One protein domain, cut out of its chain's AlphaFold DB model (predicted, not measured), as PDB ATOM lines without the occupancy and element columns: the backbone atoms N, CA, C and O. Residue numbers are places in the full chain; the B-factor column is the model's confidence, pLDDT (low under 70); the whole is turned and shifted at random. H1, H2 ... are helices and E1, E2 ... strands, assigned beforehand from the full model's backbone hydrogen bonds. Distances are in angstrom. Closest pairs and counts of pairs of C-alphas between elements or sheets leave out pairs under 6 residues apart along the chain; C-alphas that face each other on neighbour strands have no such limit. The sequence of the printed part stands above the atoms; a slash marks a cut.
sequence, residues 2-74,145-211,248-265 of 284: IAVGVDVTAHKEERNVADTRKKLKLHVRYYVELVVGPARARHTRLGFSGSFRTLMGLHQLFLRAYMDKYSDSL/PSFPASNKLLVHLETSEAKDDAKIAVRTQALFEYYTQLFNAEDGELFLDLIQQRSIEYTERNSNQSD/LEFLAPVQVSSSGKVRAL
ATOM      1  N   ILE A   2      29.706 -23.938 112.744       75.00
ATOM      2  CA  ILE A   2      30.202 -22.572 112.943       75.00
ATOM      3  C   ILE A   2      29.100 -21.618 112.480       75.00
ATOM      4  O   ILE A   2      28.645 -21.732 111.348       75.00
ATOM      5  N   ALA A   3      28.674 -20.680 113.329       85.62
ATOM      6  CA  ALA A   3      27.755 -19.630 112.896       85.62
ATOM      7  C   ALA A   3      28.474 -18.670 111.933       85.62
ATOM      8  O   ALA A   3      29.570 -18.186 112.239       85.62
ATOM      9  N   VAL A   4      27.852 -18.393 110.787       93.12
ATOM     10  CA  VAL A   4      28.375 -17.508 109.741       93.12
ATOM     11  C   VAL A   4      27.544 -16.234 109.707       93.12
ATOM     12  O   VAL A   4      26.352 -16.266 109.392       93.12
ATOM     13  N   GLY A   5      28.182 -15.104 110.012       94.62
ATOM     14  CA  GLY A   5      27.604 -13.790 109.749       94.62
ATOM     15  C   GLY A   5      27.639 -13.501 108.251       94.62
ATOM     16  O   GLY A   5      28.652 -13.759 107.606       94.62
ATOM     17  N   VAL A   6      26.552 -12.967 107.702       96.25
ATOM     18  CA  VAL A   6      26.442 -12.592 106.287       96.25
ATOM     19  C   VAL A   6      26.098 -11.111 106.205       96.25
ATOM     20  O   VAL A   6      25.234 -10.645 106.944       96.25
ATOM     21  N   ASP A   7      26.747 -10.386 105.301       95.94
ATOM     22  CA  ASP A   7      26.330  -9.050 104.870       95.94
ATOM     23  C   ASP A   7      26.190  -9.021 103.344       95.94
ATOM     24  O   ASP A   7      26.929  -9.706 102.626       95.94
ATOM     25  N   VAL A   8      25.223  -8.250 102.843       95.50
ATOM     26  CA  VAL A   8      24.998  -8.063 101.407       95.50
ATOM     27  C   VAL A   8      24.752  -6.592 101.117       95.50
ATOM     28  O   VAL A   8      23.780  -5.998 101.580       95.50
ATOM     29  N   THR A   9      25.594  -6.019 100.266       94.06
ATOM     30  CA  THR A   9      25.479  -4.635  99.797       94.06
ATOM     31  C   THR A   9      25.372  -4.588  98.275       94.06
ATOM     32  O   THR A   9      25.694  -5.550  97.573       94.06
ATOM     33  N   ALA A  10      24.872  -3.476  97.736       91.19
ATOM     34  CA  ALA A  10      24.688  -3.298  96.300       91.19
ATOM     35  C   ALA A  10      25.095  -1.887  95.869       91.19
ATOM     36  O   ALA A  10      24.627  -0.900  96.433       91.19
ATOM     37  N   HIS A  11      25.930  -1.793  94.836       88.50
ATOM     38  CA  HIS A  11      26.395  -0.530  94.268       88.50
ATOM     39  C   HIS A  11      25.912  -0.376  92.827       88.50
ATOM     40  O   HIS A  11      25.914  -1.332  92.044       88.50
ATOM     41  N   LYS A  12      25.519   0.849  92.462       85.62
ATOM     42  CA  LYS A  12      25.286   1.237  91.069       85.62
ATOM     43  C   LYS A  12      26.627   1.598  90.432       85.62
ATOM     44  O   LYS A  12      27.271   2.552  90.854       85.62
ATOM     45  N   GLU A  13      27.030   0.846  89.417       79.19
ATOM     46  CA  GLU A  13      28.242   1.086  88.636       79.19
ATOM     47  C   GLU A  13      27.880   1.746  87.300       79.19
ATOM     48  O   GLU A  13      27.055   1.232  86.534       79.19
ATOM     49  N   GLU A  14      28.512   2.877  86.992       71.06
ATOM     50  CA  GLU A  14      28.383   3.524  85.689       71.06
ATOM     51  C   GLU A  14      29.249   2.826  84.645       71.06
ATOM     52  O   GLU A  14      30.477   2.780  84.737       71.06
ATOM     53  N   ARG A  15      28.612   2.320  83.586       65.69
ATOM     54  CA  ARG A  15      29.331   1.861  82.405       65.69
ATOM     55  C   ARG A  15      29.412   2.978  81.375       65.69
ATOM     56  O   ARG A  15      28.450   3.215  80.635       65.69
ATOM     57  N   ASN A  16      30.604   3.558  81.251       54.94
ATOM     58  CA  ASN A  16      31.006   4.288  80.054       54.94
ATOM     59  C   ASN A  16      30.873   3.358  78.844       54.94
ATOM     60  O   ASN A  16      31.644   2.415  78.649       54.94
ATOM     61  N   VAL A  17      29.846   3.599  78.035       55.22
ATOM     62  CA  VAL A  17      29.772   3.021  76.699       55.22
ATOM     63  C   VAL A  17      30.816   3.765  75.871       55.22
ATOM     64  O   VAL A  17      30.816   4.990  75.872       55.22
ATOM     65  N   ALA A  18      31.688   3.053  75.151       55.44
ATOM     66  CA  ALA A  18      32.765   3.643  74.336       55.44
ATOM     67  C   ALA A  18      32.276   4.500  73.138       55.44
ATOM     68  O   ALA A  18      33.039   4.837  72.241       55.44
ATOM     69  N   ASP A  19      30.986   4.818  73.114       56.81
ATOM     70  CA  ASP A  19      30.288   5.618  72.127       56.81
ATOM     71  C   ASP A  19      29.636   6.779  72.880       56.81
ATOM     72  O   ASP A  19      28.628   6.597  73.569       56.81
ATOM     73  N   THR A  20      30.228   7.967  72.755       59.22
ATOM     74  CA  THR A  20      29.833   9.199  73.461       59.22
ATOM     75  C   THR A  20      28.417   9.676  73.127       59.22
ATOM     76  O   THR A  20      27.911  10.592  73.769       59.22
ATOM     77  N   ARG A  21      27.749   9.054  72.145       62.28
ATOM     78  CA  ARG A  21      26.355   9.330  71.767       62.28
ATOM     79  C   ARG A  21      25.342   8.424  72.473       62.28
ATOM     80  O   ARG A  21      24.137   8.639  72.339       62.28
ATOM     81  N   LYS A  22      25.786   7.392  73.200       64.38
ATOM     82  CA  LYS A  22      24.907   6.462  73.925       64.38
ATOM     83  C   LYS A  22      24.763   6.886  75.387       64.38
ATOM     84  O   LYS A  22      25.746   7.182  76.054       64.38
ATOM     85  N   LYS A  23      23.526   6.862  75.900       62.47
ATOM     86  CA  LYS A  23      23.239   7.116  77.322       62.47
ATOM     87  C   LYS A  23      24.028   6.141  78.207       62.47
ATOM     88  O   LYS A  23      24.082   4.946  77.896       62.47
ATOM     89  N   LEU A  24      24.601   6.658  79.298       63.81
ATOM     90  CA  LEU A  24      25.283   5.870  80.325       63.81
ATOM     91  C   LEU A  24      24.374   4.735  80.804       63.81
ATOM     92  O   LEU A  24      23.194   4.951  81.086       63.81
ATOM     93  N   LYS A  25      24.917   3.517  80.886       68.38
ATOM     94  CA  LYS A  25      24.185   2.364  81.415       68.38
ATOM     95  C   LYS A  25      24.631   2.097  82.842       68.38
ATOM     96  O   LYS A  25      25.740   1.619  83.062       68.38
ATOM     97  N   LEU A  26      23.742   2.386  83.786       72.19
ATOM     98  CA  LEU A  26      23.893   1.978  85.178       72.19
ATOM     99  C   LEU A  26      23.654   0.469  85.295       72.19
ATOM    100  O   LEU A  26      22.596  -0.033  84.903       72.19
ATOM    101  N   HIS A  27      24.637  -0.231  85.846       78.44
ATOM    102  CA  HIS A  27      24.557  -1.633  86.244       78.44
ATOM    103  C   HIS A  27      24.556  -1.737  87.774       78.44
ATOM    104  O   HIS A  27      24.961  -0.801  88.453       78.44
ATOM    105  N   VAL A  28      24.093  -2.862  88.324       84.12
ATOM    106  CA  VAL A  28      24.143  -3.118  89.774       84.12
ATOM    107  C   VAL A  28      25.111  -4.256  90.042       84.12
ATOM    108  O   VAL A  28      24.955  -5.341  89.467       84.12
ATOM    109  N   ARG A  29      26.072  -4.014  90.932       89.06
ATOM    110  CA  ARG A  29      26.972  -5.028  91.473       89.06
ATOM    111  C   ARG A  29      26.616  -5.290  92.928       89.06
ATOM    112  O   ARG A  29      26.543  -4.359  93.724       89.06
ATOM    113  N   TYR A  30      26.376  -6.553  93.246       91.56
ATOM    114  CA  TYR A  30      26.124  -7.037  94.597       91.56
ATOM    115  C   TYR A  30      27.441  -7.540  95.179       91.56
ATOM    116  O   TYR A  30      28.226  -8.170  94.466       91.56
ATOM    117  N   TYR A  31      27.667  -7.266  96.454       95.38
ATOM    118  CA  TYR A  31      28.824  -7.697  97.229       95.38
ATOM    119  C   TYR A  31      28.293  -8.503  98.403       95.38
ATOM    120  O   TYR A  31      27.356  -8.070  99.069       95.38
ATOM    121  N   VAL A  32      28.873  -9.674  98.625       96.69
ATOM    122  CA  VAL A  32      28.516 -10.578  99.714       96.69
ATOM    123  C   VAL A  32      29.755 -10.772 100.566       96.69
ATOM    124  O   VAL A  32      30.804 -11.171 100.053       96.69
ATOM    125  N   GLU A  33      29.632 -10.489 101.854       96.69
ATOM    126  CA  GLU A  33      30.673 -10.717 102.846       96.69
ATOM    127  C   GLU A  33      30.230 -11.804 103.826       96.69
ATOM    128  O   GLU A  33      29.085 -11.830 104.273       96.69
ATOM    129  N   LEU A  34      31.156 -12.702 104.160       95.88
ATOM    130  CA  LEU A  34      30.964 -13.791 105.109       95.88
ATOM    131  C   LEU A  34      31.957 -13.635 106.261       95.88
ATOM    132  O   LEU A  34      33.172 -13.631 106.050       95.88
ATOM    133  N   VAL A  35      31.440 -13.562 107.483       94.56
ATOM    134  CA  VAL A  35      32.209 -13.545 108.728       94.56
ATOM    135  C   VAL A  35      32.137 -14.937 109.347       94.56
ATOM    136  O   VAL A  35      31.141 -15.314 109.962       94.56
ATOM    137  N   VAL A  36      33.203 -15.713 109.162       92.69
ATOM    138  CA  VAL A  36      33.323 -17.093 109.643       92.69
ATOM    139  C   VAL A  36      33.997 -17.100 111.013       92.69
ATOM    140  O   VAL A  36      35.178 -16.757 111.143       92.69
ATOM    141  N   GLY A  37      33.252 -17.516 112.038       88.44
ATOM    142  CA  GLY A  37      33.705 -17.557 113.430       88.44
ATOM    143  C   GLY A  37      33.193 -16.387 114.283       88.44
ATOM    144  O   GLY A  37      32.456 -15.527 113.801       88.44
ATOM    145  N   PRO A  38      33.545 -16.335 115.581       82.06
ATOM    146  CA  PRO A  38      32.916 -15.402 116.510       82.06
ATOM    147  C   PRO A  38      33.391 -13.966 116.262       82.06
ATOM    148  O   PRO A  38      34.585 -13.683 116.353       82.06
ATOM    149  N   ALA A  39      32.459 -13.032 116.052       69.56
ATOM    150  CA  ALA A  39      32.768 -11.628 115.751       69.56
ATOM    151  C   ALA A  39      33.629 -10.921 116.823       69.56
ATOM    152  O   ALA A  39      34.426 -10.045 116.502       69.56
ATOM    153  N   ARG A  40      33.508 -11.324 118.100       76.19
ATOM    154  CA  ARG A  40      34.326 -10.812 119.225       76.19
ATOM    155  C   ARG A  40      35.657 -11.557 119.421       76.19
ATOM    156  O   ARG A  40      36.396 -11.265 120.357       76.19
ATOM    157  N   ALA A  41      35.957 -12.537 118.573       84.31
ATOM    158  CA  ALA A  41      37.159 -13.359 118.624       84.31
ATOM    159  C   ALA A  41      37.909 -13.312 117.280       84.31
ATOM    160  O   ALA A  41      37.664 -12.455 116.428       84.31
ATOM    161  N   ARG A  42      38.861 -14.234 117.098       86.12
ATOM    162  CA  ARG A  42      39.546 -14.426 115.818       86.12
ATOM    163  C   ARG A  42      38.564 -15.026 114.808       86.12
ATOM    164  O   ARG A  42      38.063 -16.123 115.041       86.12
ATOM    165  N   HIS A  43      38.334 -14.328 113.704       90.94
ATOM    166  CA  HIS A  43      37.409 -14.725 112.641       90.94
ATOM    167  C   HIS A  43      38.055 -14.549 111.261       90.94
ATOM    168  O   HIS A  43      39.078 -13.868 111.121       90.94
ATOM    169  N   THR A  44      37.465 -15.165 110.242       91.75
ATOM    170  CA  THR A  44      37.881 -15.018 108.842       91.75
ATOM    171  C   THR A  44      36.785 -14.295 108.068       91.75
ATOM    172  O   THR A  44      35.630 -14.707 108.101       91.75
ATOM    173  N   ARG A  45      37.151 -13.222 107.369       93.44
ATOM    174  CA  ARG A  45      36.323 -12.529 106.382       93.44
ATOM    175  C   ARG A  45      36.602 -13.138 105.011       93.44
ATOM    176  O   ARG A  45      37.745 -13.127 104.543       93.44
ATOM    177  N   LEU A  46      35.563 -13.684 104.394       94.38
ATOM    178  CA  LEU A  46      35.528 -14.099 102.992       94.38
ATOM    179  C   LEU A  46      34.542 -13.191 102.255       94.38
ATOM    180  O   LEU A  46      33.677 -12.578 102.878       94.38
ATOM    181  N   GLY A  47      34.618 -13.123 100.931       94.19
ATOM    182  CA  GLY A  47      33.589 -12.424 100.176       94.19
ATOM    183  C   GLY A  47      33.746 -12.544  98.674       94.19
ATOM    184  O   GLY A  47      34.788 -12.967  98.167       94.19
ATOM    185  N   PHE A  48      32.691 -12.179  97.963       95.69
ATOM    186  CA  PHE A  48      32.621 -12.212  96.508       95.69
ATOM    187  C   PHE A  48      31.624 -11.169  95.997       95.69
ATOM    188  O   PHE A  48      30.724 -10.740  96.717       95.69
ATOM    189  N   SER A  49      31.783 -10.740  94.747       94.19
ATOM    190  CA  SER A  49      30.935  -9.717  94.139       94.19
ATOM    191  C   SER A  49      30.660  -9.970  92.659       94.19
ATOM    192  O   SER A  49      31.416 -10.640  91.950       94.19
ATOM    193  N   GLY A  50      29.546  -9.427  92.170       89.94
ATOM    194  CA  GLY A  50      29.114  -9.618  90.790       89.94
ATOM    195  C   GLY A  50      27.701  -9.113  90.508       89.94
ATOM    196  O   GLY A  50      27.006  -8.596  91.380       89.94
ATOM    197  N   SER A  51      27.255  -9.266  89.262       86.88
ATOM    198  CA  SER A  51      25.842  -9.094  88.909       86.88
ATOM    199  C   SER A  51      24.995 -10.263  89.430       86.88
ATOM    200  O   SER A  51      25.508 -11.359  89.678       86.88
ATOM    201  N   PHE A  52      23.681 -10.063  89.537       85.88
ATOM    202  CA  PHE A  52      22.738 -11.085  90.010       85.88
ATOM    203  C   PHE A  52      22.860 -12.404  89.216       85.88
ATOM    204  O   PHE A  52      22.941 -13.483  89.802       85.88
ATOM    205  N   ARG A  53      23.017 -12.331  87.887       83.75
ATOM    206  CA  ARG A  53      23.321 -13.485  87.026       83.75
ATOM    207  C   ARG A  53      24.652 -14.177  87.323       83.75
ATOM    208  O   ARG A  53      24.722 -15.399  87.204       83.75
ATOM    209  N   THR A  54      25.708 -13.452  87.691       87.69
ATOM    210  CA  THR A  54      26.980 -14.100  88.079       87.69
ATOM    211  C   THR A  54      26.875 -14.806  89.430       87.69
ATOM    212  O   THR A  54      27.440 -15.886  89.582       87.69
ATOM    213  N   LEU A  55      26.080 -14.271  90.363       91.06
ATOM    214  CA  LEU A  55      25.773 -14.929  91.636       91.06
ATOM    215  C   LEU A  55      24.905 -16.188  91.449       91.06
ATOM    216  O   LEU A  55      25.152 -17.199  92.101       91.06
ATOM    217  N   MET A  56      23.978 -16.191  90.485       87.94
ATOM    218  CA  MET A  56      23.303 -17.423  90.043       87.94
ATOM    219  C   MET A  56      24.302 -18.450  89.472       87.94
ATOM    220  O   MET A  56      24.196 -19.643  89.743       87.94
ATOM    221  N   GLY A  57      25.311 -18.003  88.716       87.50
ATOM    222  CA  GLY A  57      26.395 -18.879  88.254       87.50
ATOM    223  C   GLY A  57      27.178 -19.517  89.410       87.50
ATOM    224  O   GLY A  57      27.512 -20.696  89.347       87.50
ATOM    225  N   LEU A  58      27.410 -18.773  90.496       91.62
ATOM    226  CA  LEU A  58      28.011 -19.302  91.724       91.62
ATOM    227  C   LEU A  58      27.098 -20.326  92.423       91.62
ATOM    228  O   LEU A  58      27.585 -21.371  92.847       91.62
ATOM    229  N   HIS A  59      25.781 -20.102  92.464       91.69
ATOM    230  CA  HIS A  59      24.829 -21.102  92.966       91.69
ATOM    231  C   HIS A  59      24.908 -22.431  92.201       91.69
ATOM    232  O   HIS A  59      24.908 -23.493  92.818       91.69
ATOM    233  N   GLN A  60      25.065 -22.397  90.877       89.19
ATOM    234  CA  GLN A  60      25.260 -23.615  90.080       89.19
ATOM    235  C   GLN A  60      26.551 -24.368  90.445       89.19
ATOM    236  O   GLN A  60      26.581 -25.595  90.364       89.19
ATOM    237  N   LEU A  61      27.601 -23.666  90.893       90.38
ATOM    238  CA  LEU A  61      28.813 -24.302  91.422       90.38
ATOM    239  C   LEU A  61      28.575 -24.945  92.795       90.38
ATOM    240  O   LEU A  61      29.098 -26.029  93.032       90.38
ATOM    241  N   PHE A  62      27.765 -24.333  93.666       91.94
ATOM    242  CA  PHE A  62      27.365 -24.941  94.941       91.94
ATOM    243  C   PHE A  62      26.518 -26.199  94.740       91.94
ATOM    244  O   PHE A  62      26.825 -27.227  95.335       91.94
ATOM    245  N   LEU A  63      25.504 -26.150  93.864       90.38
ATOM    246  CA  LEU A  63      24.691 -27.320  93.511       90.38
ATOM    247  C   LEU A  63      25.574 -28.466  93.006       90.38
ATOM    248  O   LEU A  63      25.413 -29.604  93.433       90.38
ATOM    249  N   ARG A  64      26.548 -28.155  92.141       90.25
ATOM    250  CA  ARG A  64      27.508 -29.140  91.648       90.25
ATOM    251  C   ARG A  64      28.379 -29.716  92.766       90.25
ATOM    252  O   ARG A  64      28.459 -30.929  92.868       90.25
ATOM    253  N   ALA A  65      28.991 -28.884  93.608       87.81
ATOM    254  CA  ALA A  65      29.835 -29.357  94.707       87.81
ATOM    255  C   ALA A  65      29.058 -30.223  95.715       87.81
ATOM    256  O   ALA A  65      29.575 -31.226  96.198       87.81
ATOM    257  N   TYR A  66      27.798 -29.871  95.983       89.44
ATOM    258  CA  TYR A  66      26.881 -30.682  96.781       89.44
ATOM    259  C   TYR A  66      26.610 -32.037  96.109       89.44
ATOM    260  O   TYR A  66      26.763 -33.080  96.740       89.44
ATOM    261  N   MET A  67      26.263 -32.050  94.818       87.69
ATOM    262  CA  MET A  67      26.053 -33.298  94.075       87.69
ATOM    263  C   MET A  67      27.311 -34.172  94.037       87.69
ATOM    264  O   MET A  67      27.193 -35.368  94.279       87.69
ATOM    265  N   ASP A  68      28.487 -33.583  93.805       87.88
ATOM    266  CA  ASP A  68      29.776 -34.285  93.766       87.88
ATOM    267  C   ASP A  68      30.131 -34.892  95.151       87.88
ATOM    268  O   ASP A  68      30.687 -35.983  95.215       87.88
ATOM    269  N   LYS A  69      29.762 -34.247  96.277       83.81
ATOM    270  CA  LYS A  69      29.907 -34.819  97.638       83.81
ATOM    271  C   LYS A  69      28.962 -36.005  97.873       83.81
ATOM    272  O   LYS A  69      29.358 -37.007  98.466       83.81
ATOM    273  N   TYR A  70      27.700 -35.878  97.460       79.75
ATOM    274  CA  TYR A  70      26.649 -36.846  97.798       79.75
ATOM    275  C   TYR A  70      26.486 -37.992  96.780       79.75
ATOM    276  O   TYR A  70      25.887 -39.021  97.113       79.75
ATOM    277  N   SER A  71      27.065 -37.887  95.579       74.69
ATOM    278  CA  SER A  71      27.098 -38.979  94.595       74.69
ATOM    279  C   SER A  71      27.853 -40.208  95.098       74.69
ATOM    280  O   SER A  71      27.429 -41.332  94.829       74.69
ATOM    281  N   ASP A  72      28.924 -40.004  95.866       62.44
ATOM    282  CA  ASP A  72      29.747 -41.091  96.403       62.44
ATOM    283  C   ASP A  72      29.007 -41.839  97.525       62.44
ATOM    284  O   ASP A  72      29.014 -43.070  97.577       62.44
ATOM    285  N   SER A  73      28.265 -41.116  98.375       58.25
ATOM    286  CA  SER A  73      27.415 -41.738  99.401       58.25
ATOM    287  C   SER A  73      26.258 -42.559  98.821       58.25
ATOM    288  O   SER A  73      25.905 -43.591  99.391       58.25
ATOM    289  N   LEU A  74      25.698 -42.152  97.675       54.66
ATOM    290  CA  LEU A  74      24.639 -42.908  96.998       54.66
ATOM    291  C   LEU A  74      25.169 -44.208  96.372       54.66
ATOM    292  O   LEU A  74      24.521 -45.242  96.496       54.66
ATOM    293  N   PRO A 145      19.032 -24.432  99.560       85.88
ATOM    294  CA  PRO A 145      17.987 -23.444  99.303       85.88
ATOM    295  C   PRO A 145      17.991 -23.005  97.832       85.88
ATOM    296  O   PRO A 145      19.047 -22.853  97.210       85.88
ATOM    297  N   SER A 146      16.807 -22.765  97.260       84.69
ATOM    298  CA  SER A 146      16.699 -22.292  95.876       84.69
ATOM    299  C   SER A 146      17.204 -20.854  95.755       84.69
ATOM    300  O   SER A 146      16.748 -19.984  96.500       84.69
ATOM    301  N   PHE A 147      18.081 -20.568  94.791       85.50
ATOM    302  CA  PHE A 147      18.538 -19.197  94.554       85.50
ATOM    303  C   PHE A 147      17.368 -18.270  94.159       85.50
ATOM    304  O   PHE A 147      16.540 -18.665  93.329       85.50
ATOM    305  N   PRO A 148      17.309 -17.015  94.653       78.81
ATOM    306  CA  PRO A 148      16.138 -16.130  94.536       78.81
ATOM    307  C   PRO A 148      15.698 -15.746  93.108       78.81
ATOM    308  O   PRO A 148      14.672 -15.093  92.934       78.81
ATOM    309  N   ALA A 149      16.407 -16.169  92.059       63.25
ATOM    310  CA  ALA A 149      15.939 -16.043  90.675       63.25
ATOM    311  C   ALA A 149      14.900 -17.113  90.267       63.25
ATOM    312  O   ALA A 149      14.361 -17.036  89.166       63.25
ATOM    313  N   SER A 150      14.579 -18.092  91.122       54.84
ATOM    314  CA  SER A 150      13.386 -18.940  90.942       54.84
ATOM    315  C   SER A 150      12.091 -18.112  90.985       54.84
ATOM    316  O   SER A 150      11.103 -18.443  90.322       54.84
ATOM    317  N   ASN A 151      12.108 -16.977  91.692       54.88
ATOM    318  CA  ASN A 151      11.023 -16.012  91.686       54.88
ATOM    319  C   ASN A 151      10.967 -15.279  90.330       54.88
ATOM    320  O   ASN A 151      11.796 -14.415  90.026       54.88
ATOM    321  N   LYS A 152       9.946 -15.602  89.521       54.66
ATOM    322  CA  LYS A 152       9.715 -15.049  88.168       54.66
ATOM    323  C   LYS A 152       9.712 -13.513  88.121       54.66
ATOM    324  O   LYS A 152      10.036 -12.944  87.076       54.66
ATOM    325  N   LEU A 153       9.388 -12.857  89.240       51.03
ATOM    326  CA  LEU A 153       9.414 -11.400  89.387       51.03
ATOM    327  C   LEU A 153      10.835 -10.817  89.370       51.03
ATOM    328  O   LEU A 153      10.999  -9.697  88.901       51.03
ATOM    329  N   LEU A 154      11.864 -11.541  89.830       51.72
ATOM    330  CA  LEU A 154      13.236 -11.021  89.968       51.72
ATOM    331  C   LEU A 154      14.110 -11.209  88.714       51.72
ATOM    332  O   LEU A 154      15.059 -10.444  88.502       51.72
ATOM    333  N   VAL A 155      13.771 -12.179  87.856       51.56
ATOM    334  CA  VAL A 155      14.480 -12.470  86.590       51.56
ATOM    335  C   VAL A 155      14.240 -11.389  85.533       51.56
ATOM    336  O   VAL A 155      15.172 -10.978  84.846       51.56
ATOM    337  N   HIS A 156      13.015 -10.862  85.442       50.09
ATOM    338  CA  HIS A 156      12.660  -9.803  84.485       50.09
ATOM    339  C   HIS A 156      13.304  -8.435  84.785       50.09
ATOM    340  O   HIS A 156      13.104  -7.487  84.034       50.09
ATOM    341  N   LEU A 157      14.083  -8.317  85.864       48.81
ATOM    342  CA  LEU A 157      14.629  -7.049  86.359       48.81
ATOM    343  C   LEU A 157      16.133  -6.877  86.069       48.81
ATOM    344  O   LEU A 157      16.769  -5.978  86.616       48.81
ATOM    345  N   GLU A 158      16.757  -7.764  85.283       51.41
ATOM    346  CA  GLU A 158      18.105  -7.527  84.718       51.41
ATOM    347  C   GLU A 158      18.077  -6.785  83.369       51.41
ATOM    348  O   GLU A 158      19.109  -6.288  82.919       51.41
ATOM    349  N   THR A 159      16.924  -6.712  82.700       51.03
ATOM    350  CA  THR A 159      16.807  -6.196  81.323       51.03
ATOM    351  C   THR A 159      16.482  -4.704  81.222       51.03
ATOM    352  O   THR A 159      16.627  -4.137  80.139       51.03
ATOM    353  N   SER A 160      16.096  -4.045  82.319       51.22
ATOM    354  CA  SER A 160      15.898  -2.590  82.389       51.22
ATOM    355  C   SER A 160      17.023  -1.904  83.169       51.22
ATOM    356  O   SER A 160      17.552  -2.481  84.115       51.22
ATOM    357  N   GLU A 161      17.349  -0.658  82.806       54.69
ATOM    358  CA  GLU A 161      18.309   0.200  83.527       54.69
ATOM    359  C   GLU A 161      18.078   0.185  85.050       54.69
ATOM    360  O   GLU A 161      16.933   0.127  85.504       54.69
ATOM    361  N   ALA A 162      19.156   0.312  85.834       57.72
ATOM    362  CA  ALA A 162      19.149   0.319  87.302       57.72
ATOM    363  C   ALA A 162      18.548   1.608  87.923       57.72
ATOM    364  O   ALA A 162      19.188   2.308  88.707       57.72
ATOM    365  N   LYS A 163      17.311   1.933  87.536       62.59
ATOM    366  CA  LYS A 163      16.551   3.135  87.918       62.59
ATOM    367  C   LYS A 163      15.684   2.963  89.165       62.59
ATOM    368  O   LYS A 163      15.072   3.925  89.604       62.59
ATOM    369  N   ASP A 164      15.592   1.748  89.692       76.94
ATOM    370  CA  ASP A 164      14.608   1.369  90.699       76.94
ATOM    371  C   ASP A 164      15.311   0.818  91.943       76.94
ATOM    372  O   ASP A 164      15.709  -0.348  91.996       76.94
ATOM    373  N   ASP A 165      15.503   1.695  92.927       82.62
ATOM    374  CA  ASP A 165      16.179   1.370  94.183       82.62
ATOM    375  C   ASP A 165      15.381   0.395  95.056       82.62
ATOM    376  O   ASP A 165      15.982  -0.422  95.753       82.62
ATOM    377  N   ALA A 166      14.048   0.381  94.950       83.56
ATOM    378  CA  ALA A 166      13.222  -0.606  95.641       83.56
ATOM    379  C   ALA A 166      13.511  -2.024  95.119       83.56
ATOM    380  O   ALA A 166      13.670  -2.958  95.906       83.56
ATOM    381  N   LYS A 167      13.686  -2.197  93.801       81.69
ATOM    382  CA  LYS A 167      14.111  -3.483  93.212       81.69
ATOM    383  C   LYS A 167      15.521  -3.898  93.625       81.69
ATOM    384  O   LYS A 167      15.780  -5.097  93.720       81.69
ATOM    385  N   ILE A 168      16.429  -2.946  93.852       85.75
ATOM    386  CA  ILE A 168      17.769  -3.241  94.378       85.75
ATOM    387  C   ILE A 168      17.649  -3.724  95.827       85.75
ATOM    388  O   ILE A 168      18.129  -4.811  96.126       85.75
ATOM    389  N   ALA A 169      16.931  -2.995  96.685       87.50
ATOM    390  CA  ALA A 169      16.715  -3.365  98.084       87.50
ATOM    391  C   ALA A 169      16.068  -4.756  98.241       87.50
ATOM    392  O   ALA A 169      16.582  -5.587  98.986       87.50
ATOM    393  N   VAL A 170      15.009  -5.058  97.478       87.12
ATOM    394  CA  VAL A 170      14.353  -6.383  97.490       87.12
ATOM    395  C   VAL A 170      15.316  -7.501  97.074       87.12
ATOM    396  O   VAL A 170      15.292  -8.585  97.654       87.12
ATOM    397  N   ARG A 171      16.196  -7.259  96.092       86.75
ATOM    398  CA  ARG A 171      17.216  -8.240  95.683       86.75
ATOM    399  C   ARG A 171      18.307  -8.417  96.731       86.75
ATOM    400  O   ARG A 171      18.698  -9.551  96.977       86.75
ATOM    401  N   THR A 172      18.780  -7.332  97.337       91.19
ATOM    402  CA  THR A 172      19.753  -7.366  98.434       91.19
ATOM    403  C   THR A 172      19.214  -8.186  99.604       91.19
ATOM    404  O   THR A 172      19.888  -9.112 100.044       91.19
ATOM    405  N   GLN A 173      17.967  -7.940 100.017       92.12
ATOM    406  CA  GLN A 173      17.286  -8.708 101.064       92.12
ATOM    407  C   GLN A 173      17.163 -10.198 100.702       92.12
ATOM    408  O   GLN A 173      17.550 -11.061 101.485       92.12
ATOM    409  N   ALA A 174      16.703 -10.516  99.487       91.12
ATOM    410  CA  ALA A 174      16.552 -11.901  99.040       91.12
ATOM    411  C   ALA A 174      17.896 -12.651  98.924       91.12
ATOM    412  O   ALA A 174      17.954 -13.856  99.161       91.12
ATOM    413  N   LEU A 175      18.984 -11.959  98.563       93.50
ATOM    414  CA  LEU A 175      20.339 -12.521  98.577       93.50
ATOM    415  C   LEU A 175      20.850 -12.720 100.008       93.50
ATOM    416  O   LEU A 175      21.439 -13.761 100.285       93.50
ATOM    417  N   PHE A 176      20.612 -11.766 100.913       95.06
ATOM    418  CA  PHE A 176      20.966 -11.879 102.330       95.06
ATOM    419  C   PHE A 176      20.297 -13.099 102.975       95.06
ATOM    420  O   PHE A 176      20.984 -13.924 103.574       95.06
ATOM    421  N   GLU A 177      18.987 -13.270 102.785       93.88
ATOM    422  CA  GLU A 177      18.240 -14.435 103.278       93.88
ATOM    423  C   GLU A 177      18.776 -15.743 102.685       93.88
ATOM    424  O   GLU A 177      19.068 -16.685 103.424       93.88
ATOM    425  N   TYR A 178      18.978 -15.783 101.364       94.50
ATOM    426  CA  TYR A 178      19.511 -16.946 100.654       94.50
ATOM    427  C   TYR A 178      20.899 -17.370 101.163       94.50
ATOM    428  O   TYR A 178      21.102 -18.543 101.482       94.50
ATOM    429  N   TYR A 179      21.852 -16.440 101.270       95.62
ATOM    430  CA  TYR A 179      23.205 -16.756 101.736       95.62
ATOM    431  C   TYR A 179      23.245 -17.064 103.237       95.62
ATOM    432  O   TYR A 179      23.989 -17.953 103.645       95.62
ATOM    433  N   THR A 180      22.408 -16.410 104.050       95.06
ATOM    434  CA  THR A 180      22.269 -16.732 105.481       95.06
ATOM    435  C   THR A 180      21.803 -18.173 105.674       95.06
ATOM    436  O   THR A 180      22.403 -18.895 106.468       95.06
ATOM    437  N   GLN A 181      20.791 -18.614 104.916       93.50
ATOM    438  CA  GLN A 181      20.321 -20.004 104.931       93.50
ATOM    439  C   GLN A 181      21.388 -20.973 104.412       93.50
ATOM    440  O   GLN A 181      21.650 -21.984 105.053       93.50
ATOM    441  N   LEU A 182      22.035 -20.659 103.285       93.69
ATOM    442  CA  LEU A 182      23.026 -21.535 102.651       93.69
ATOM    443  C   LEU A 182      24.240 -21.813 103.553       93.69
ATOM    444  O   LEU A 182      24.654 -22.961 103.679       93.69
ATOM    445  N   PHE A 183      24.824 -20.777 104.165       94.19
ATOM    446  CA  PHE A 183      26.064 -20.916 104.939       94.19
ATOM    447  C   PHE A 183      25.854 -21.341 106.399       94.19
ATOM    448  O   PHE A 183      26.813 -21.772 107.030       94.19
ATOM    449  N   ASN A 184      24.625 -21.261 106.925       92.69
ATOM    450  CA  ASN A 184      24.266 -21.797 108.245       92.69
ATOM    451  C   ASN A 184      23.474 -23.123 108.163       92.69
ATOM    452  O   ASN A 184      22.980 -23.606 109.180       92.69
ATOM    453  N   ALA A 185      23.355 -23.722 106.972       90.69
ATOM    454  CA  ALA A 185      22.878 -25.092 106.798       90.69
ATOM    455  C   ALA A 185      23.915 -26.118 107.301       90.69
ATOM    456  O   ALA A 185      25.081 -25.789 107.518       90.69
ATOM    457  N   GLU A 186      23.507 -27.383 107.430       88.31
ATOM    458  CA  GLU A 186      24.395 -28.495 107.812       88.31
ATOM    459  C   GLU A 186      25.606 -28.628 106.866       88.31
ATOM    460  O   GLU A 186      26.738 -28.779 107.317       88.31
ATOM    461  N   ASP A 187      25.383 -28.445 105.562       88.12
ATOM    462  CA  ASP A 187      26.421 -28.413 104.522       88.12
ATOM    463  C   ASP A 187      27.101 -27.046 104.329       88.12
ATOM    464  O   ASP A 187      27.873 -26.868 103.386       88.12
ATOM    465  N   GLY A 188      26.869 -26.073 105.216       89.75
ATOM    466  CA  GLY A 188      27.449 -24.728 105.114       89.75
ATOM    467  C   GLY A 188      28.974 -24.734 104.954       89.75
ATOM    468  O   GLY A 188      29.519 -23.967 104.158       89.75
ATOM    469  N   GLU A 189      29.660 -25.655 105.639       91.12
ATOM    470  CA  GLU A 189      31.121 -25.817 105.592       91.12
ATOM    471  C   GLU A 189      31.630 -26.200 104.183       91.12
ATOM    472  O   GLU A 189      32.626 -25.638 103.729       91.12
ATOM    473  N   LEU A 190      30.893 -27.027 103.422       91.81
ATOM    474  CA  LEU A 190      31.230 -27.376 102.029       91.81
ATOM    475  C   LEU A 190      31.250 -26.135 101.121       91.81
ATOM    476  O   LEU A 190      32.114 -25.984 100.252       91.81
ATOM    477  N   PHE A 191      30.284 -25.235 101.313       92.94
ATOM    478  CA  PHE A 191      30.187 -24.009 100.526       92.94
ATOM    479  C   PHE A 191      31.240 -22.981 100.954       92.94
ATOM    480  O   PHE A 191      31.784 -22.284 100.093       92.94
ATOM    481  N   LEU A 192      31.570 -22.905 102.249       93.81
ATOM    482  CA  LEU A 192      32.663 -22.067 102.757       93.81
ATOM    483  C   LEU A 192      34.018 -22.483 102.178       93.81
ATOM    484  O   LEU A 192      34.753 -21.613 101.711       93.81
ATOM    485  N   ASP A 193      34.326 -23.782 102.148       92.44
ATOM    486  CA  ASP A 193      35.575 -24.300 101.577       92.44
ATOM    487  C   ASP A 193      35.706 -23.947 100.091       92.44
ATOM    488  O   ASP A 193      36.760 -23.471  99.654       92.44
ATOM    489  N   LEU A 194      34.617 -24.070  99.319       92.50
ATOM    490  CA  LEU A 194      34.585 -23.652  97.914       92.50
ATOM    491  C   LEU A 194      34.875 -22.152  97.762       92.50
ATOM    492  O   LEU A 194      35.686 -21.770  96.915       92.50
ATOM    493  N   ILE A 195      34.251 -21.292  98.575       94.50
ATOM    494  CA  ILE A 195      34.514 -19.844  98.547       94.50
ATOM    495  C   ILE A 195      35.962 -19.543  98.942       94.50
ATOM    496  O   ILE A 195      36.636 -18.800  98.231       94.50
ATOM    497  N   GLN A 196      36.470 -20.144 100.020       93.06
ATOM    498  CA  GLN A 196      37.838 -19.933 100.483       93.06
ATOM    499  C   GLN A 196      38.860 -20.355  99.421       93.06
ATOM    500  O   GLN A 196      39.765 -19.579  99.113       93.06
ATOM    501  N   GLN A 197      38.695 -21.535  98.814       91.44
ATOM    502  CA  GLN A 197      39.556 -22.003  97.726       91.44
ATOM    503  C   GLN A 197      39.553 -21.009  96.559       91.44
ATOM    504  O   GLN A 197      40.619 -20.593  96.107       91.44
ATOM    505  N   ARG A 198      38.375 -20.574  96.095       90.94
ATOM    506  CA  ARG A 198      38.261 -19.610  94.988       90.94
ATOM    507  C   ARG A 198      38.870 -18.248  95.314       90.94
ATOM    508  O   ARG A 198      39.515 -17.658  94.449       90.94
ATOM    509  N   SER A 199      38.721 -17.767  96.546       89.69
ATOM    510  CA  SER A 199      39.347 -16.531  97.028       89.69
ATOM    511  C   SER A 199      40.877 -16.613  97.045       89.69
ATOM    512  O   SER A 199      41.547 -15.647  96.666       89.69
ATOM    513  N   ILE A 200      41.446 -17.762  97.424       88.62
ATOM    514  CA  ILE A 200      42.893 -18.021  97.350       88.62
ATOM    515  C   ILE A 200      43.351 -18.070  95.885       88.62
ATOM    516  O   ILE A 200      44.226 -17.291  95.505       88.62
ATOM    517  N   GLU A 201      42.716 -18.900  95.048       88.25
ATOM    518  CA  GLU A 201      43.025 -19.035  93.612       88.25
ATOM    519  C   GLU A 201      43.002 -17.683  92.882       88.25
ATOM    520  O   GLU A 201      43.872 -17.394  92.060       88.25
ATOM    521  N   TYR A 202      42.011 -16.837  93.180       85.69
ATOM    522  CA  TYR A 202      41.876 -15.504  92.595       85.69
ATOM    523  C   TYR A 202      43.011 -14.562  93.031       85.69
ATOM    524  O   TYR A 202      43.567 -13.835  92.205       85.69
ATOM    525  N   THR A 203      43.396 -14.611  94.309       83.75
ATOM    526  CA  THR A 203      44.483 -13.788  94.861       83.75
ATOM    527  C   THR A 203      45.836 -14.170  94.251       83.75
ATOM    528  O   THR A 203      46.556 -13.296  93.772       83.75
ATOM    529  N   GLU A 204      46.154 -15.467  94.202       84.38
ATOM    530  CA  GLU A 204      47.405 -15.987  93.625       84.38
ATOM    531  C   GLU A 204      47.501 -15.727  92.114       84.38
ATOM    532  O   GLU A 204      48.568 -15.399  91.591       84.38
ATOM    533  N   ARG A 205      46.378 -15.822  91.391       84.12
ATOM    534  CA  ARG A 205      46.338 -15.505  89.958       84.12
ATOM    535  C   ARG A 205      46.654 -14.036  89.691       84.12
ATOM    536  O   ARG A 205      47.374 -13.748  88.738       84.12
ATOM    537  N   ASN A 206      46.142 -13.132  90.523       76.88
ATOM    538  CA  ASN A 206      46.376 -11.699  90.373       76.88
ATOM    539  C   ASN A 206      47.820 -11.304  90.730       76.88
ATOM    540  O   ASN A 206      48.407 -10.518  89.993       76.88
ATOM    541  N   SER A 207      48.421 -11.872  91.786       76.25
ATOM    542  CA  SER A 207      49.829 -11.588  92.132       76.25
ATOM    543  C   SER A 207      50.802 -12.095  91.067       76.25
ATOM    544  O   SER A 207      51.699 -11.377  90.641       76.25
ATOM    545  N   ASN A 208      50.573 -13.301  90.544       68.88
ATOM    546  CA  ASN A 208      51.414 -13.845  89.479       68.88
ATOM    547  C   ASN A 208      51.263 -13.066  88.161       68.88
ATOM    548  O   ASN A 208      52.117 -13.178  87.286       68.88
ATOM    549  N   GLN A 209      50.190 -12.288  87.988       59.50
ATOM    550  CA  GLN A 209      50.013 -11.443  86.812       59.50
ATOM    551  C   GLN A 209      50.734 -10.091  86.943       59.50
ATOM    552  O   GLN A 209      51.198  -9.587  85.927       59.50
ATOM    553  N   SER A 210      50.893  -9.535  88.153       57.12
ATOM    554  CA  SER A 210      51.664  -8.298  88.358       57.12
ATOM    555  C   SER A 210      53.175  -8.486  88.211       57.12
ATOM    556  O   SER A 210      53.848  -7.582  87.725       57.12
ATOM    557  N   ASP A 211      53.712  -9.651  88.579       53.06
ATOM    558  CA  ASP A 211      55.165  -9.874  88.557       53.06
ATOM    559  C   ASP A 211      55.714 -10.058  87.125       53.06
ATOM    560  O   ASP A 211      56.855  -9.693  86.838       53.06
ATOM    561  N   LEU A 248      32.458 -12.753  88.126       89.25
ATOM    562  CA  LEU A 248      32.432 -13.031  89.555       89.25
ATOM    563  C   LEU A 248      33.837 -12.756  90.107       89.25
ATOM    564  O   LEU A 248      34.797 -13.416  89.703       89.25
ATOM    565  N   GLU A 249      33.958 -11.773  90.989       91.81
ATOM    566  CA  GLU A 249      35.207 -11.433  91.670       91.81
ATOM    567  C   GLU A 249      35.176 -11.982  93.092       91.81
ATOM    568  O   GLU A 249      34.152 -11.910  93.766       91.81
ATOM    569  N   PHE A 250      36.301 -12.523  93.551       91.75
ATOM    570  CA  PHE A 250      36.465 -12.972  94.928       91.75
ATOM    571  C   PHE A 250      37.344 -11.978  95.680       91.75
ATOM    572  O   PHE A 250      38.357 -11.509  95.160       91.75
ATOM    573  N   LEU A 251      36.967 -11.665  96.913       88.56
ATOM    574  CA  LEU A 251      37.798 -10.882  97.817       88.56
ATOM    575  C   LEU A 251      38.876 -11.790  98.411       88.56
ATOM    576  O   LEU A 251      38.619 -12.964  98.702       88.56
ATOM    577  N   ALA A 252      40.080 -11.244  98.591       86.88
ATOM    578  CA  ALA A 252      41.171 -11.965  99.232       86.88
ATOM    579  C   ALA A 252      40.741 -12.394 100.648       86.88
ATOM    580  O   ALA A 252      40.182 -11.574 101.384       86.88
ATOM    581  N   PRO A 253      40.981 -13.653 101.051       88.75
ATOM    582  CA  PRO A 253      40.531 -14.146 102.341       88.75
ATOM    583  C   PRO A 253      41.371 -13.505 103.446       88.75
ATOM    584  O   PRO A 253      42.603 -13.450 103.380       88.75
ATOM    585  N   VAL A 254      40.704 -12.987 104.471       90.38
ATOM    586  CA  VAL A 254      41.320 -12.122 105.480       90.38
ATOM    587  C   VAL A 254      41.010 -12.642 106.870       90.38
ATOM    588  O   VAL A 254      39.857 -12.808 107.242       90.38
ATOM    589  N   GLN A 255      42.038 -12.843 107.683       90.44
ATOM    590  CA  GLN A 255      41.881 -13.218 109.077       90.44
ATOM    591  C   GLN A 255      42.033 -12.002 109.990       90.44
ATOM    592  O   GLN A 255      43.024 -11.273 109.924       90.44
ATOM    593  N   VAL A 256      41.065 -11.815 110.881       88.75
ATOM    594  CA  VAL A 256      41.003 -10.713 111.843       88.75
ATOM    595  C   VAL A 256      41.209 -11.288 113.245       88.75
ATOM    596  O   VAL A 256      40.620 -12.311 113.593       88.75
ATOM    597  N   SER A 257      42.084 -10.688 114.056       88.44
ATOM    598  CA  SER A 257      42.235 -11.060 115.471       88.44
ATOM    599  C   SER A 257      41.143 -10.436 116.347       88.44
ATOM    600  O   SER A 257      40.530  -9.442 115.974       88.44
ATOM    601  N   SER A 258      40.988 -10.934 117.578       84.44
ATOM    602  CA  SER A 258      40.177 -10.277 118.622       84.44
ATOM    603  C   SER A 258      40.592  -8.824 118.909       84.44
ATOM    604  O   SER A 258      39.791  -8.031 119.382       84.44
ATOM    605  N   SER A 259      41.841  -8.463 118.598       85.00
ATOM    606  CA  SER A 259      42.387  -7.101 118.671       85.00
ATOM    607  C   SER A 259      42.251  -6.293 117.370       85.00
ATOM    608  O   SER A 259      42.933  -5.285 117.209       85.00
ATOM    609  N   GLY A 260      41.441  -6.752 116.409       81.44
ATOM    610  CA  GLY A 260      41.217  -6.083 115.123       81.44
ATOM    611  C   GLY A 260      42.401  -6.122 114.149       81.44
ATOM    612  O   GLY A 260      42.320  -5.538 113.072       81.44
ATOM    613  N   LYS A 261      43.509  -6.807 114.476       86.56
ATOM    614  CA  LYS A 261      44.671  -6.909 113.579       86.56
ATOM    615  C   LYS A 261      44.340  -7.823 112.406       86.56
ATOM    616  O   LYS A 261      44.029  -9.002 112.588       86.56
ATOM    617  N   VAL A 262      44.466  -7.266 111.210       87.06
ATOM    618  CA  VAL A 262      44.117  -7.891 109.934       87.06
ATOM    619  C   VAL A 262      45.346  -8.576 109.330       87.06
ATOM    620  O   VAL A 262      46.426  -7.987 109.285       87.06
ATOM    621  N   ARG A 263      45.211  -9.821 108.864       85.75
ATOM    622  CA  ARG A 263      46.252 -10.565 108.134       85.75
ATOM    623  C   ARG A 263      45.645 -11.315 106.951       85.75
ATOM    624  O   ARG A 263      44.640 -11.997 107.112       85.75
ATOM    625  N   ALA A 264      46.276 -11.227 105.782       83.06
ATOM    626  CA  ALA A 264      45.883 -12.025 104.622       83.06
ATOM    627  C   ALA A 264      46.042 -13.525 104.926       83.06
ATOM    628  O   ALA A 264      47.093 -13.958 105.413       83.06
ATOM    629  N   LEU A 265      45.009 -14.312 104.632       78.94
ATOM    630  CA  LEU A 265      45.044 -15.762 104.735       78.94
ATOM    631  C   LEU A 265      45.769 -16.306 103.497       78.94
ATOM    632  O   LEU A 265      45.186 -16.452 102.425       78.94
TER     633      LEU A 265
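This is residues 2 to 74, 145 to 211 and 248 to 265 of the 284 residues of an uncharacterized protein of Globisporangium ultimum (strain ATCC 200006 / CBS 805.95 / DAOM BR144) (UniProt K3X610). A twisted sheet of five strands forms a wall, with helices H1, H3 and H4 over one face and no named helix over the other. H3 covers the E1 and E2 side, H4 crosses the sheet, and H1 starts near E2 and E3 and runs away from it, while residues 205 to 211 of H4 stick out. The printed part has 158 residues with four named helices and five strands in the order E1 E2 E3 H1 H2 H3 H4 E4 E5, of mixed class. The sheet order is E1 E2 E3 E4 E5, all antiparallel; the whole is compact, with a radius of gyration of the C-alphas of 17.5 A and spans of 51 by 44 by 31 A.

E1, residues 4 to 15, E2, residues 25 to 36, and E3, residues 43 to 50, form a meander, each strand the antiparallel neighbour of the one before. N 7 and O 33 are 2.9 A apart, and N 34 and O 46 are 2.8 A apart, within hydrogen-bond range. E4, residues 249 to 256, pairs with E3 through N 45 and O 254 at 2.7 A, and with E5, residues 262 to 264, through N 255 and O 263 at 2.8 A. H1, residues 52 to 74, H3, residues 165 to 183, and H4, residues 188 to 211, are on the same face, making two layers, helices on one face of a sheet. H3 has a height over the sheet of 7.7 A, and its closest C-alphas to E1 are those of Phe 176 and Val 8, 5.6 A apart. H4 runs across the strands, at 74 degrees to E3 on the local plane, with the C-alphas of Ser 199 and Phe 250 of E4 closest at 5.0 A. Residues 62 to 66 of H1 touch H4, the closest C-alphas being those of Phe 62 and Phe 191 at 6.3 A, at a steep tilt of 58 degrees, opposite ways. H3 and H4 touch only at the corner by their link, the closest C-alphas being those of Leu 182 and Gly 188 at 6.0 A. H2, residues 152 to 155, is not on the sheet and is close to H3 but not clearly touching, with C-alphas 154 and 171 closest at 7.5 A. Every O i to N i+4 pair is within hydrogen-bond range in H3 and H4, and 17 of 19 in H1; H2 is too short for such a pair and has 0 of 1 O i to N i+3 pairs within range.

E1 begins at C-alpha 4, (28.375, -17.508, 109.741), and is 33.5 A long; E2 is 35.5 A, E3 23.9 A and E4 21.0 A. H1 is 32.6 A, H3 26.6 A and H4 35.5 A long, H4 ending at C-alpha 211, (55.165, -9.874, 88.557). E5, 7.0 A long, ends at C-alpha 264, (45.883, -12.025, 104.622), and H2 is 5.6 A long.

The C-alphas of Arg 21 and Ser 73, the two farthest apart, are 58.1 A apart. Residues 75 to 144 and 212 to 247 are not printed, with gaps between C-alphas of 20.7 A and 23.0 A. Of the links that are printed whole, none is long. The mean pLDDT of the printed part is 81.8, and residues 15 to 25, 39, 72 to 74, 149 to 163 and 208 to 211 are under 70.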